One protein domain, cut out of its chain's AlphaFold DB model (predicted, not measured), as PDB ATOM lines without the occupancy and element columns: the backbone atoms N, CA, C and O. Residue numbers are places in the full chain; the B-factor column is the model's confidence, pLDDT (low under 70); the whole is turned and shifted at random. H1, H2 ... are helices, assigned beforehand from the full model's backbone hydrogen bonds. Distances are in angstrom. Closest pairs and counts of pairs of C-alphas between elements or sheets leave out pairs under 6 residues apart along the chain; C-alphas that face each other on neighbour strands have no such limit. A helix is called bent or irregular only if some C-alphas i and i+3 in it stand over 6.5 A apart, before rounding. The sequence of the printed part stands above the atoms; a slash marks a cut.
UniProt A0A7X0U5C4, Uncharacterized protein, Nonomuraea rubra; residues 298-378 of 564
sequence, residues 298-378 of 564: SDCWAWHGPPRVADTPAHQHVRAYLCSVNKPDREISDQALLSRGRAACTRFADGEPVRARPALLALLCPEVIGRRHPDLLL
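AT A GLANCE: This is residues 298 to 378 of the 564 residues of an uncharacterized protein of Nonomuraea rubra (UniProt A0A7X0U5C4). One long helix, H3, makes one side of a compact all-helix body; H2, H4 and H5 pack along it one after another, H4 in the middle. Short H1 and H6 pack on H2 and H5, away from H3. The 81 printed residues have six named helices, H1 to H6, no named strand, a radius of gyration of the C-alphas of 12.2 A and spans of 31 by 25 by 20 A.

IN THESE COORDINATES: H3, residues 334 to 349, runs 22.6 A from C-alpha 334 at (-50.265, 51.048, -21.202) to C-alpha 349 at (-37.949, 57.635, -3.439). H2, residues 314 to 325, 17.7 A, is irregular: C-alphas 315 and 318 are 7.2 A apart. H4 is 358 to 364, H5 366 to 372, H1 298 to 301, H6 374 to 377.

HOW THE PARTS SIT: H3 touches H4 with residues 341 to 345 alone, closest C-alphas Cys 345 and Leu 361, 6.4 A, at a steep tilt of 63 degrees. H4 and H5 form a helical hairpin, a shallow tilt of 28 degrees, closest C-alphas Ala 362 and Ile 369, 5.4 A. H1 and H3 are apart. Every O i to N i+4 pair is within hydrogen-bond range in H3, against 6 of 8 in H2, 1 of 3 in H4 and H5, whose i+3 pairs give 3 of 4 and 1 of 4; H1 and H6 are too short for such a pair.

THE WHOLE: The farthest C-alphas, Ser 298 and Asp 350, are 35.8 A apart. The printed part has no cut; the link H1 to H2 is long. Residues 298 to 304 and 328 have pLDDT under 70.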
ATOM      1  N   SER A 298     -45.108  32.749 -24.635       49.25
ATOM      2  CA  SER A 298     -44.038  32.742 -23.651       49.25
ATOM      3  C   SER A 298     -43.468  34.102 -23.219       49.25
ATOM      4  O   SER A 298     -42.965  34.163 -22.111       49.25
ATOM      5  N   ASP A 299     -43.500  35.202 -23.974       56.03
ATOM      6  CA  ASP A 299     -42.679  36.367 -23.566       56.03
ATOM      7  C   ASP A 299     -43.214  37.128 -22.340       56.03
ATOM      8  O   ASP A 299     -42.430  37.540 -21.488       56.03
ATOM      9  N   CYS A 300     -44.533  37.314 -22.221       63.03
ATOM     10  CA  CYS A 300     -45.119  37.867 -20.992       63.03
ATOM     11  C   CYS A 300     -45.577  36.758 -20.023       63.03
ATOM     12  O   CYS A 300     -45.565  36.979 -18.813       63.03
ATOM     13  N   TRP A 301     -45.985  35.579 -20.525       52.09
ATOM     14  CA  TRP A 301     -46.550  34.501 -19.697       52.09
ATOM     15  C   TRP A 301     -45.522  33.506 -19.148       52.09
ATOM     16  O   TRP A 301     -45.802  32.886 -18.126       52.09
ATOM     17  N   ALA A 302     -44.333  33.350 -19.752       54.53
ATOM     18  CA  ALA A 302     -43.297  32.464 -19.190       54.53
ATOM     19  C   ALA A 302     -42.707  33.011 -17.885       54.53
ATOM     20  O   ALA A 302     -41.922  32.353 -17.204       54.53
ATOM     21  N   TRP A 303     -43.058  34.240 -17.529       57.03
ATOM     22  CA  TRP A 303     -42.559  34.908 -16.352       57.03
ATOM     23  C   TRP A 303     -43.524  34.655 -15.196       57.03
ATOM     24  O   TRP A 303     -44.392  35.466 -14.884       57.03
ATOM     25  N   HIS A 304     -43.344  33.519 -14.509       59.25
ATOM     26  CA  HIS A 304     -44.039  33.213 -13.246       59.25
ATOM     27  C   HIS A 304     -43.776  34.262 -12.134       59.25
ATOM     28  O   HIS A 304     -44.432  34.260 -11.092       59.25
ATOM     29  N   GLY A 305     -42.843  35.191 -12.363       70.69
ATOM     30  CA  GLY A 305     -42.620  36.415 -11.599       70.69
ATOM     31  C   GLY A 305     -41.925  37.476 -12.465       70.69
ATOM     32  O   GLY A 305     -41.442  37.143 -13.544       70.69
ATOM     33  N   PRO A 306     -41.859  38.746 -12.023       74.44
ATOM     34  CA  PRO A 306     -41.196  39.794 -12.792       74.44
ATOM     35  C   PRO A 306     -39.729  39.435 -13.045       74.44
ATOM     36  O   PRO A 306     -39.059  38.951 -12.123       74.44
ATOM     37  N   PRO A 307     -39.213  39.682 -14.258       82.56
ATOM     38  CA  PRO A 307     -37.836  39.374 -14.583       82.56
ATOM     39  C   PRO A 307     -36.934  40.285 -13.754       82.56
ATOM     40  O   PRO A 307     -37.316  41.384 -13.331       82.56
ATOM     41  N   ARG A 308     -35.703  39.844 -13.526       85.69
ATOM     42  CA  ARG A 308     -34.731  40.682 -12.833       85.69
ATOM     43  C   ARG A 308     -34.224  41.757 -13.777       85.69
ATOM     44  O   ARG A 308     -33.997  41.518 -14.964       85.69
ATOM     45  N   VAL A 309     -34.002  42.944 -13.221       91.56
ATOM     46  CA  VAL A 309     -33.524  44.114 -13.967       91.56
ATOM     47  C   VAL A 309     -32.211  43.811 -14.682       91.56
ATOM     48  O   VAL A 309     -32.059  44.175 -15.842       91.56
ATOM     49  N   ALA A 310     -31.284  43.123 -14.009       90.19
ATOM     50  CA  ALA A 310     -29.962  42.817 -14.551       90.19
ATOM     51  C   ALA A 310     -29.968  41.776 -15.679       90.19
ATOM     52  O   ALA A 310     -29.061  41.786 -16.505       90.19
ATOM     53  N   ASP A 311     -30.984  40.912 -15.733       88.31
ATOM     54  CA  ASP A 311     -31.142  39.929 -16.812       88.31
ATOM     55  C   ASP A 311     -31.910  40.509 -18.009       88.31
ATOM     56  O   ASP A 311     -31.946  39.916 -19.085       88.31
ATOM     57  N   THR A 312     -32.533  41.677 -17.830       87.94
ATOM     58  CA  THR A 312     -33.359  42.316 -18.851       87.94
ATOM     59  C   THR A 312     -32.581  43.470 -19.488       87.94
ATOM     60  O   THR A 312     -32.149  44.379 -18.777       87.94
ATOM     61  N   PRO A 313     -32.414  43.517 -20.820       88.62
ATOM     62  CA  PRO A 313     -31.820  44.675 -21.481       88.62
ATOM     63  C   PRO A 313     -32.614  45.957 -21.184       88.62
ATOM     64  O   PRO A 313     -33.844  45.938 -21.204       88.62
ATOM     65  N   ALA A 314     -31.934  47.090 -20.980       89.69
ATOM     66  CA  ALA A 314     -32.572  48.353 -20.574       89.69
ATOM     67  C   ALA A 314     -33.735  48.793 -21.487       89.69
ATOM     68  O   ALA A 314     -34.770  49.260 -21.017       89.69
ATOM     69  N   HIS A 315     -33.608  48.575 -22.800       85.50
ATOM     70  CA  HIS A 315     -34.657  48.907 -23.771       85.50
ATOM     71  C   HIS A 315     -35.925  48.039 -23.636       85.50
ATOM     72  O   HIS A 315     -36.969  48.399 -24.176       85.50
ATOM     73  N   GLN A 316     -35.864  46.916 -22.916       88.44
ATOM     74  CA  GLN A 316     -36.988  46.005 -22.685       88.44
ATOM     75  C   GLN A 316     -37.637  46.184 -21.310       88.44
ATOM     76  O   GLN A 316     -38.707  45.630 -21.077       88.44
ATOM     77  N   HIS A 317     -37.052  46.975 -20.405       91.06
ATOM     78  CA  HIS A 317     -37.559  47.120 -19.036       91.06
ATOM     79  C   HIS A 317     -39.010  47.616 -18.971       91.06
ATOM     80  O   HIS A 317     -39.820  47.102 -18.203       91.06
ATOM     81  N   VAL A 318     -39.365  48.585 -19.819       91.50
ATOM     82  CA  VAL A 318     -40.731  49.131 -19.907       91.50
ATOM     83  C   VAL A 318     -41.723  48.059 -20.362       91.50
ATOM     84  O   VAL A 318     -42.796  47.923 -19.776       91.50
ATOM     85  N   ARG A 319     -41.346  47.262 -21.370       85.94
ATOM     86  CA  ARG A 319     -42.154  46.137 -21.863       85.94
ATOM     87  C   ARG A 319     -42.322  45.080 -20.774       85.94
ATOM     88  O   ARG A 319     -43.436  44.639 -20.518       85.94
ATOM     89  N   ALA A 320     -41.235  44.738 -20.091       87.69
ATOM     90  CA  ALA A 320     -41.226  43.776 -19.004       87.69
ATOM     91  C   ALA A 320     -42.135  44.185 -17.835       87.69
ATOM     92  O   ALA A 320     -42.880  43.365 -17.289       87.69
ATOM     93  N   TYR A 321     -42.105  45.472 -17.476       91.50
ATOM     94  CA  TYR A 321     -43.002  46.042 -16.479       91.50
ATOM     95  C   TYR A 321     -44.461  45.887 -16.911       91.50
ATOM     96  O   TYR A 321     -45.256  45.355 -16.140       91.50
ATOM     97  N   LEU A 322     -44.796  46.293 -18.142       89.56
ATOM     98  CA  LEU A 322     -46.155  46.205 -18.684       89.56
ATOM     99  C   LEU A 322     -46.674  44.764 -18.696       89.56
ATOM    100  O   LEU A 322     -47.751  44.527 -18.156       89.56
ATOM    101  N   CYS A 323     -45.885  43.805 -19.189       86.06
ATOM    102  CA  CYS A 323     -46.219  42.377 -19.134       86.06
ATOM    103  C   CYS A 323     -46.580  41.910 -17.715       86.06
ATOM    104  O   CYS A 323     -47.479  41.096 -17.537       86.06
ATOM    105  N   SER A 324     -45.880  42.422 -16.700       86.31
ATOM    106  CA  SER A 324     -46.019  41.946 -15.322       86.31
ATOM    107  C   SER A 324     -47.167  42.608 -14.545       86.31
ATOM    108  O   SER A 324     -47.625  42.062 -13.540       86.31
ATOM    109  N   VAL A 325     -47.599  43.810 -14.945       88.31
ATOM    110  CA  VAL A 325     -48.666  44.560 -14.249       88.31
ATOM    111  C   VAL A 325     -50.004  44.522 -14.969       88.31
ATOM    112  O   VAL A 325     -51.033  44.749 -14.327       88.31
ATOM    113  N   ASN A 326     -49.996  44.277 -16.277       80.88
ATOM    114  CA  ASN A 326     -51.206  44.245 -17.074       80.88
ATOM    115  C   ASN A 326     -51.965  42.946 -16.788       80.88
ATOM    116  O   ASN A 326     -51.412  41.855 -16.911       80.88
ATOM    117  N   LYS A 327     -53.216  43.065 -16.341       77.56
ATOM    118  CA  LYS A 327     -54.057  41.911 -16.027       77.56
ATOM    119  C   LYS A 327     -55.169  41.799 -17.065       77.56
ATOM    120  O   LYS A 327     -55.778  42.818 -17.385       77.56
ATOM    121  N   PRO A 328     -55.490  40.582 -17.529       66.06
ATOM    122  CA  PRO A 328     -56.458  40.380 -18.605       66.06
ATOM    123  C   PRO A 328     -57.888  40.808 -18.233       66.06
ATOM    124  O   PRO A 328     -58.719  40.975 -19.116       66.06
ATOM    125  N   ASP A 329     -58.189  40.993 -16.944       70.38
ATOM    126  CA  ASP A 329     -59.506  41.387 -16.437       70.38
ATOM    127  C   ASP A 329     -59.742  42.909 -16.424       70.38
ATOM    128  O   ASP A 329     -60.823  43.351 -16.032       70.38
ATOM    129  N   ARG A 330     -58.751  43.736 -16.798       72.06
ATOM    130  CA  ARG A 330     -58.855  45.202 -16.704       72.06
ATOM    131  C   ARG A 330     -58.318  45.904 -17.943       72.06
ATOM    132  O   ARG A 330     -57.117  45.935 -18.180       72.06
ATOM    133  N   GLU A 331     -59.206  46.588 -18.657       74.62
ATOM    134  CA  GLU A 331     -58.845  47.491 -19.752       74.62
ATOM    135  C   GLU A 331     -58.239  48.793 -19.200       74.62
ATOM    136  O   GLU A 331     -58.913  49.807 -19.020       74.62
ATOM    137  N   ILE A 332     -56.947  48.766 -18.872       82.19
ATOM    138  CA  ILE A 332     -56.166  49.963 -18.541       82.19
ATOM    139  C   ILE A 332     -55.137  50.162 -19.650       82.19
ATOM    140  O   ILE A 332     -54.416  49.233 -19.998       82.19
ATOM    141  N   SER A 333     -55.045  51.378 -20.192       85.94
ATOM    142  CA  SER A 333     -54.056  51.677 -21.229       85.94
ATOM    143  C   SER A 333     -52.623  51.580 -20.694       85.94
ATOM    144  O   SER A 333     -52.339  51.961 -19.554       85.94
ATOM    145  N   ASP A 334     -51.690  51.150 -21.546       86.00
ATOM    146  CA  ASP A 334     -50.265  51.048 -21.202       86.00
ATOM    147  C   ASP A 334     -49.712  52.367 -20.646       86.00
ATOM    148  O   ASP A 334     -48.979  52.385 -19.660       86.00
ATOM    149  N   GLN A 335     -50.122  53.500 -21.227       88.06
ATOM    150  CA  GLN A 335     -49.712  54.828 -20.761       88.06
ATOM    151  C   GLN A 335     -50.201  55.127 -19.339       88.06
ATOM    152  O   GLN A 335     -49.466  55.721 -18.548       88.06
ATOM    153  N   ALA A 336     -51.411  54.687 -18.980       89.94
ATOM    154  CA  ALA A 336     -51.927  54.823 -17.621       89.94
ATOM    155  C   ALA A 336     -51.195  53.897 -16.630       89.94
ATOM    156  O   ALA A 336     -50.932  54.293 -15.493       89.94
ATOM    157  N   LEU A 337     -50.808  52.688 -17.048       91.12
ATOM    158  CA  LEU A 337     -50.006  51.776 -16.222       91.12
ATOM    159  C   LEU A 337     -48.580  52.302 -16.000       91.12
ATOM    160  O   LEU A 337     -48.064  52.230 -14.878       91.12
ATOM    161  N   LEU A 338     -47.955  52.869 -17.035       93.50
ATOM    162  CA  LEU A 338     -46.623  53.472 -16.953       93.50
ATOM    163  C   LEU A 338     -46.614  54.750 -16.122       93.50
ATOM    164  O   LEU A 338     -45.719  54.923 -15.295       93.50
ATOM    165  N   SER A 339     -47.602  55.632 -16.295       93.75
ATOM    166  CA  SER A 339     -47.702  56.853 -15.488       93.75
ATOM    167  C   SER A 339     -47.890  56.518 -14.008       93.75
ATOM    168  O   SER A 339     -47.194  57.075 -13.157       93.75
ATOM    169  N   ARG A 340     -48.730  55.522 -13.695       95.00
ATOM    170  CA  ARG A 340     -48.916  55.020 -12.330       95.00
ATOM    171  C   ARG A 340     -47.644  54.393 -11.757       95.00
ATOM    172  O   ARG A 340     -47.336  54.625 -10.589       95.00
ATOM    173  N   GLY A 341     -46.904  53.632 -12.562       94.69
ATOM    174  CA  GLY A 341     -45.620  53.042 -12.172       94.69
ATOM    175  C   GLY A 341     -44.555  54.091 -11.859       94.69
ATOM    176  O   GLY A 341     -43.921  54.034 -10.808       94.69
ATOM    177  N   ARG A 342     -44.416  55.106 -12.718       96.25
ATOM    178  CA  ARG A 342     -43.486  56.228 -12.506       96.25
ATOM    179  C   ARG A 342     -43.854  57.056 -11.276       96.25
ATOM    180  O   ARG A 342     -42.976  57.366 -10.481       96.25
ATOM    181  N   ALA A 343     -45.140  57.337 -11.062       96.31
ATOM    182  CA  ALA A 343     -45.596  58.014  -9.849       96.31
ATOM    183  C   ALA A 343     -45.278  57.198  -8.582       96.31
ATOM    184  O   ALA A 343     -44.867  57.758  -7.567       96.31
ATOM    185  N   ALA A 344     -45.417  55.868  -8.637       96.56
ATOM    186  CA  ALA A 344     -45.022  54.995  -7.534       96.56
ATOM    187  C   ALA A 344     -43.503  55.018  -7.284       96.56
ATOM    188  O   ALA A 344     -43.092  55.015  -6.128       96.56
ATOM    189  N   CYS A 345     -42.673  55.099  -8.328       96.62
ATOM    190  CA  CYS A 345     -41.226  55.282  -8.180       96.62
ATOM    191  C   CYS A 345     -40.870  56.569  -7.419       96.62
ATOM    192  O   CYS A 345     -40.055  56.513  -6.501       96.62
ATOM    193  N   THR A 346     -41.499  57.702  -7.751       96.38
ATOM    194  CA  THR A 346     -41.275  58.983  -7.053       96.38
ATOM    195  C   THR A 346     -41.652  58.880  -5.579       96.38
ATOM    196  O   THR A 346     -40.819  59.117  -4.713       96.38
ATOM    197  N   ARG A 347     -42.860  58.387  -5.282       96.50
ATOM    198  CA  ARG A 347     -43.324  58.199  -3.898       96.50
ATOM    199  C   ARG A 347     -42.418  57.265  -3.095       96.50
ATOM    200  O   ARG A 347     -42.126  57.527  -1.932       96.50
ATOM    201  N   PHE A 348     -41.941  56.185  -3.717       95.50
ATOM    202  CA  PHE A 348     -40.989  55.284  -3.072       95.50
ATOM    203  C   PHE A 348     -39.669  55.998  -2.750       95.50
ATOM    204  O   PHE A 348     -39.142  55.810  -1.648       95.50
ATOM    205  N   ALA A 349     -39.150  56.828  -3.666       94.75
ATOM    206  CA  ALA A 349     -37.949  57.635  -3.439       94.75
ATOM    207  C   ALA A 349     -38.108  58.551  -2.215       94.75
ATOM    208  O   ALA A 349     -37.221  58.580  -1.361       94.75
ATOM    209  N   ASP A 350     -39.280  59.175  -2.076       95.81
ATOM    210  CA  ASP A 350     -39.626  60.081  -0.973       95.81
ATOM    211  C   ASP A 350     -39.861  59.356   0.369       95.81
ATOM    212  O   ASP A 350     -40.070  59.986   1.402       95.81
ATOM    213  N   GLY A 351     -39.796  58.017   0.391       93.00
ATOM    214  CA  GLY A 351     -40.022  57.222   1.605       93.00
ATOM    215  C   GLY A 351     -41.490  56.970   1.922       93.00
ATOM    216  O   GLY A 351     -41.799  56.426   2.981       93.00
ATOM    217  N   GLU A 352     -42.396  57.303   1.007       95.19
ATOM    218  CA  GLU A 352     -43.810  57.021   1.184       95.19
ATOM    219  C   GLU A 352     -44.139  55.540   0.934       95.19
ATOM    220  O   GLU A 352     -43.546  54.890   0.061       95.19
ATOM    221  N   PRO A 353     -45.135  54.983   1.646       89.62
ATOM    222  CA  PRO A 353     -45.585  53.621   1.407       89.62
ATOM    223  C   PRO A 353     -46.259  53.496   0.032       89.62
ATOM    224  O   PRO A 353     -47.241  54.178  -0.276       89.62
ATOM    225  N   VAL A 354     -45.775  52.557  -0.782       93.19
ATOM    226  CA  VAL A 354     -46.355  52.204  -2.086       93.19
ATOM    227  C   VAL A 354     -46.877  50.771  -2.070       93.19
ATOM    228  O   VAL A 354     -46.276  49.879  -1.482       93.19
ATOM    229  N   ARG A 355     -48.008  50.524  -2.744       89.19
ATOM    230  CA  ARG A 355     -48.600  49.175  -2.859       89.19
ATOM    231  C   ARG A 355     -47.960  48.308  -3.953       89.19
ATOM    232  O   ARG A 355     -48.303  47.136  -4.075       89.19
ATOM    233  N   ALA A 356     -47.091  48.879  -4.785       87.50
ATOM    234  CA  ALA A 356     -46.426  48.154  -5.865       87.50
ATOM    235  C   ALA A 356     -45.265  47.307  -5.321       87.50
ATOM    236  O   ALA A 356     -44.552  47.734  -4.415       87.50
ATOM    237  N   ARG A 357     -45.053  46.111  -5.890       90.50
ATOM    238  CA  ARG A 357     -43.919  45.252  -5.514       90.50
ATOM    239  C   ARG A 357     -42.603  45.926  -5.946       90.50
ATOM    240  O   ARG A 357     -42.500  46.277  -7.123       90.50
ATOM    241  N   PRO A 358     -41.584  46.045  -5.073       92.25
ATOM    242  CA  PRO A 358     -40.309  46.677  -5.426       92.25
ATOM    243  C   PRO A 358     -39.635  46.069  -6.665       92.25
ATOM    244  O   PRO A 358     -39.118  46.808  -7.492       92.25
ATOM    245  N   ALA A 359     -39.734  44.748  -6.856       90.62
ATOM    246  CA  ALA A 359     -39.207  44.054  -8.039       90.62
ATOM    247  C   ALA A 359     -39.772  44.579  -9.371       90.62
ATOM    248  O   ALA A 359     -39.049  44.652 -10.356       90.62
ATOM    249  N   LEU A 360     -41.044  44.997  -9.400       92.19
ATOM    250  CA  LEU A 360     -41.667  45.574 -10.596       92.19
ATOM    251  C   LEU A 360     -41.182  46.999 -10.840       92.19
ATOM    252  O   LEU A 360     -40.856  47.366 -11.964       92.19
ATOM    253  N   LEU A 361     -41.124  47.803  -9.778       95.38
ATOM    254  CA  LEU A 361     -40.635  49.175  -9.873       95.38
ATOM    255  C   LEU A 361     -39.160  49.221 -10.272       95.38
ATOM    256  O   LEU A 361     -38.756  50.157 -10.953       95.38
ATOM    257  N   ALA A 362     -38.379  48.196  -9.924       95.44
ATOM    258  CA  ALA A 362     -36.977  48.095 -10.304       95.44
ATOM    259  C   ALA A 362     -36.791  48.115 -11.834       95.44
ATOM    260  O   ALA A 362     -35.783  48.629 -12.304       95.44
ATOM    261  N   LEU A 363     -37.776  47.646 -12.610       93.94
ATOM    262  CA  LEU A 363     -37.758  47.738 -14.075       93.94
ATOM    263  C   LEU A 363     -37.946  49.186 -14.560       93.94
ATOM    264  O   LEU A 363     -37.351  49.595 -15.545       93.94
ATOM    265  N   LEU A 364     -38.747  50.009 -13.882       95.81
ATOM    266  CA  LEU A 364     -38.968  51.397 -14.314       95.81
ATOM    267  C   LEU A 364     -37.934  52.383 -13.762       95.81
ATOM    268  O   LEU A 364     -37.615  53.367 -14.426       95.81
ATOM    269  N   CYS A 365     -37.459  52.160 -12.538       96.56
ATOM    270  CA  CYS A 365     -36.586  53.072 -11.801       96.56
ATOM    271  C   CYS A 365     -35.515  52.306 -10.995       96.56
ATOM    272  O   CYS A 365     -35.500  52.369  -9.758       96.56
ATOM    273  N   PRO A 366     -34.597  51.587 -11.666       95.81
ATOM    274  CA  PRO A 366     -33.628  50.711 -11.005       95.81
ATOM    275  C   PRO A 366     -32.728  51.440 -10.003       95.81
ATOM    276  O   PRO A 366     -32.423  50.895  -8.946       95.81
ATOM    277  N   GLU A 367     -32.361  52.692 -10.278       95.81
ATOM    278  CA  GLU A 367     -31.516  53.506  -9.393       95.81
ATOM    279  C   GLU A 367     -32.186  53.823  -8.052       95.81
ATOM    280  O   GLU A 367     -31.531  53.848  -7.009       95.81
ATOM    281  N   VAL A 368     -33.501  54.056  -8.067       96.00
ATOM    282  CA  VAL A 368     -34.278  54.388  -6.867       96.00
ATOM    283  C   VAL A 368     -34.481  53.138  -6.020       96.00
ATOM    284  O   VAL A 368     -34.225  53.152  -4.814       96.00
ATOM    285  N   ILE A 369     -34.909  52.041  -6.651       95.81
ATOM    286  CA  ILE A 369     -35.168  50.782  -5.947       95.81
ATOM    287  C   ILE A 369     -33.867  50.156  -5.442       95.81
ATOM    288  O   ILE A 369     -33.817  49.708  -4.297       95.81
ATOM    289  N   GLY A 370     -32.796  50.200  -6.235       93.25
ATOM    290  CA  GLY A 370     -31.497  49.619  -5.901       93.25
ATOM    291  C   GLY A 370     -30.849  50.172  -4.633       93.25
ATOM    292  O   GLY A 370     -30.134  49.441  -3.955       93.25
ATOM    293  N   ARG A 371     -31.138  51.426  -4.254       93.94
ATOM    294  CA  ARG A 371     -30.631  52.017  -3.001       93.94
ATOM    295  C   ARG A 371     -31.179  51.331  -1.749       93.94
ATOM    296  O   ARG A 371     -30.479  51.275  -0.745       93.94
ATOM    297  N   ARG A 372     -32.422  50.838  -1.795       93.50
ATOM    298  CA  ARG A 372     -33.068  50.140  -0.666       93.50
ATOM    299  C   ARG A 372     -33.091  48.619  -0.832       93.50
ATOM    300  O   ARG A 372     -33.090  47.912   0.168       93.50
ATOM    301  N   HIS A 373     -33.092  48.129  -2.069       93.12
ATOM    302  CA  HIS A 373     -33.171  46.709  -2.423       93.12
ATOM    303  C   HIS A 373     -32.087  46.342  -3.452       93.12
ATOM    304  O   HIS A 373     -32.392  46.100  -4.625       93.12
ATOM    305  N   PRO A 374     -30.802  46.335  -3.051       93.75
ATOM    306  CA  PRO A 374     -29.693  46.066  -3.968       93.75
ATOM    307  C   PRO A 374     -29.712  44.638  -4.539       93.75
ATOM    308  O   PRO A 374     -29.164  44.390  -5.609       93.75
ATOM    309  N   ASP A 375     -30.370  43.695  -3.866       90.81
ATOM    310  CA  ASP A 375     -30.542  42.304  -4.295       90.81
ATOM    311  C   ASP A 375     -31.406  42.152  -5.560       90.81
ATOM    312  O   ASP A 375     -31.236  41.192  -6.316       90.81
ATOM    313  N   LEU A 376     -32.292  43.113  -5.837       91.56
ATOM    314  CA  LEU A 376     -33.122  43.134  -7.049       91.56
ATOM    315  C   LEU A 376     -32.342  43.542  -8.306       91.56
ATOM    316  O   LEU A 376     -32.821  43.323  -9.420       91.56
ATOM    317  N   LEU A 377     -31.147  44.111  -8.129       92.88
ATOM    318  CA  LEU A 377     -30.237  44.474  -9.214       92.88
ATOM    319  C   LEU A 377     -29.225  43.371  -9.544       92.88
ATOM    320  O   LEU A 377     -28.413  43.553 -10.443       92.88
ATOM    321  N   LEU A 378     -29.245  42.244  -8.829       92.25
ATOM    322  CA  LEU A 378     -28.390  41.104  -9.151       92.25
ATOM    323  C   LEU A 378     -29.005  40.282 -10.282       92.25
ATOM    324  O   LEU A 378     -30.224  40.086 -10.329       92.25
TER     325      LEU A 378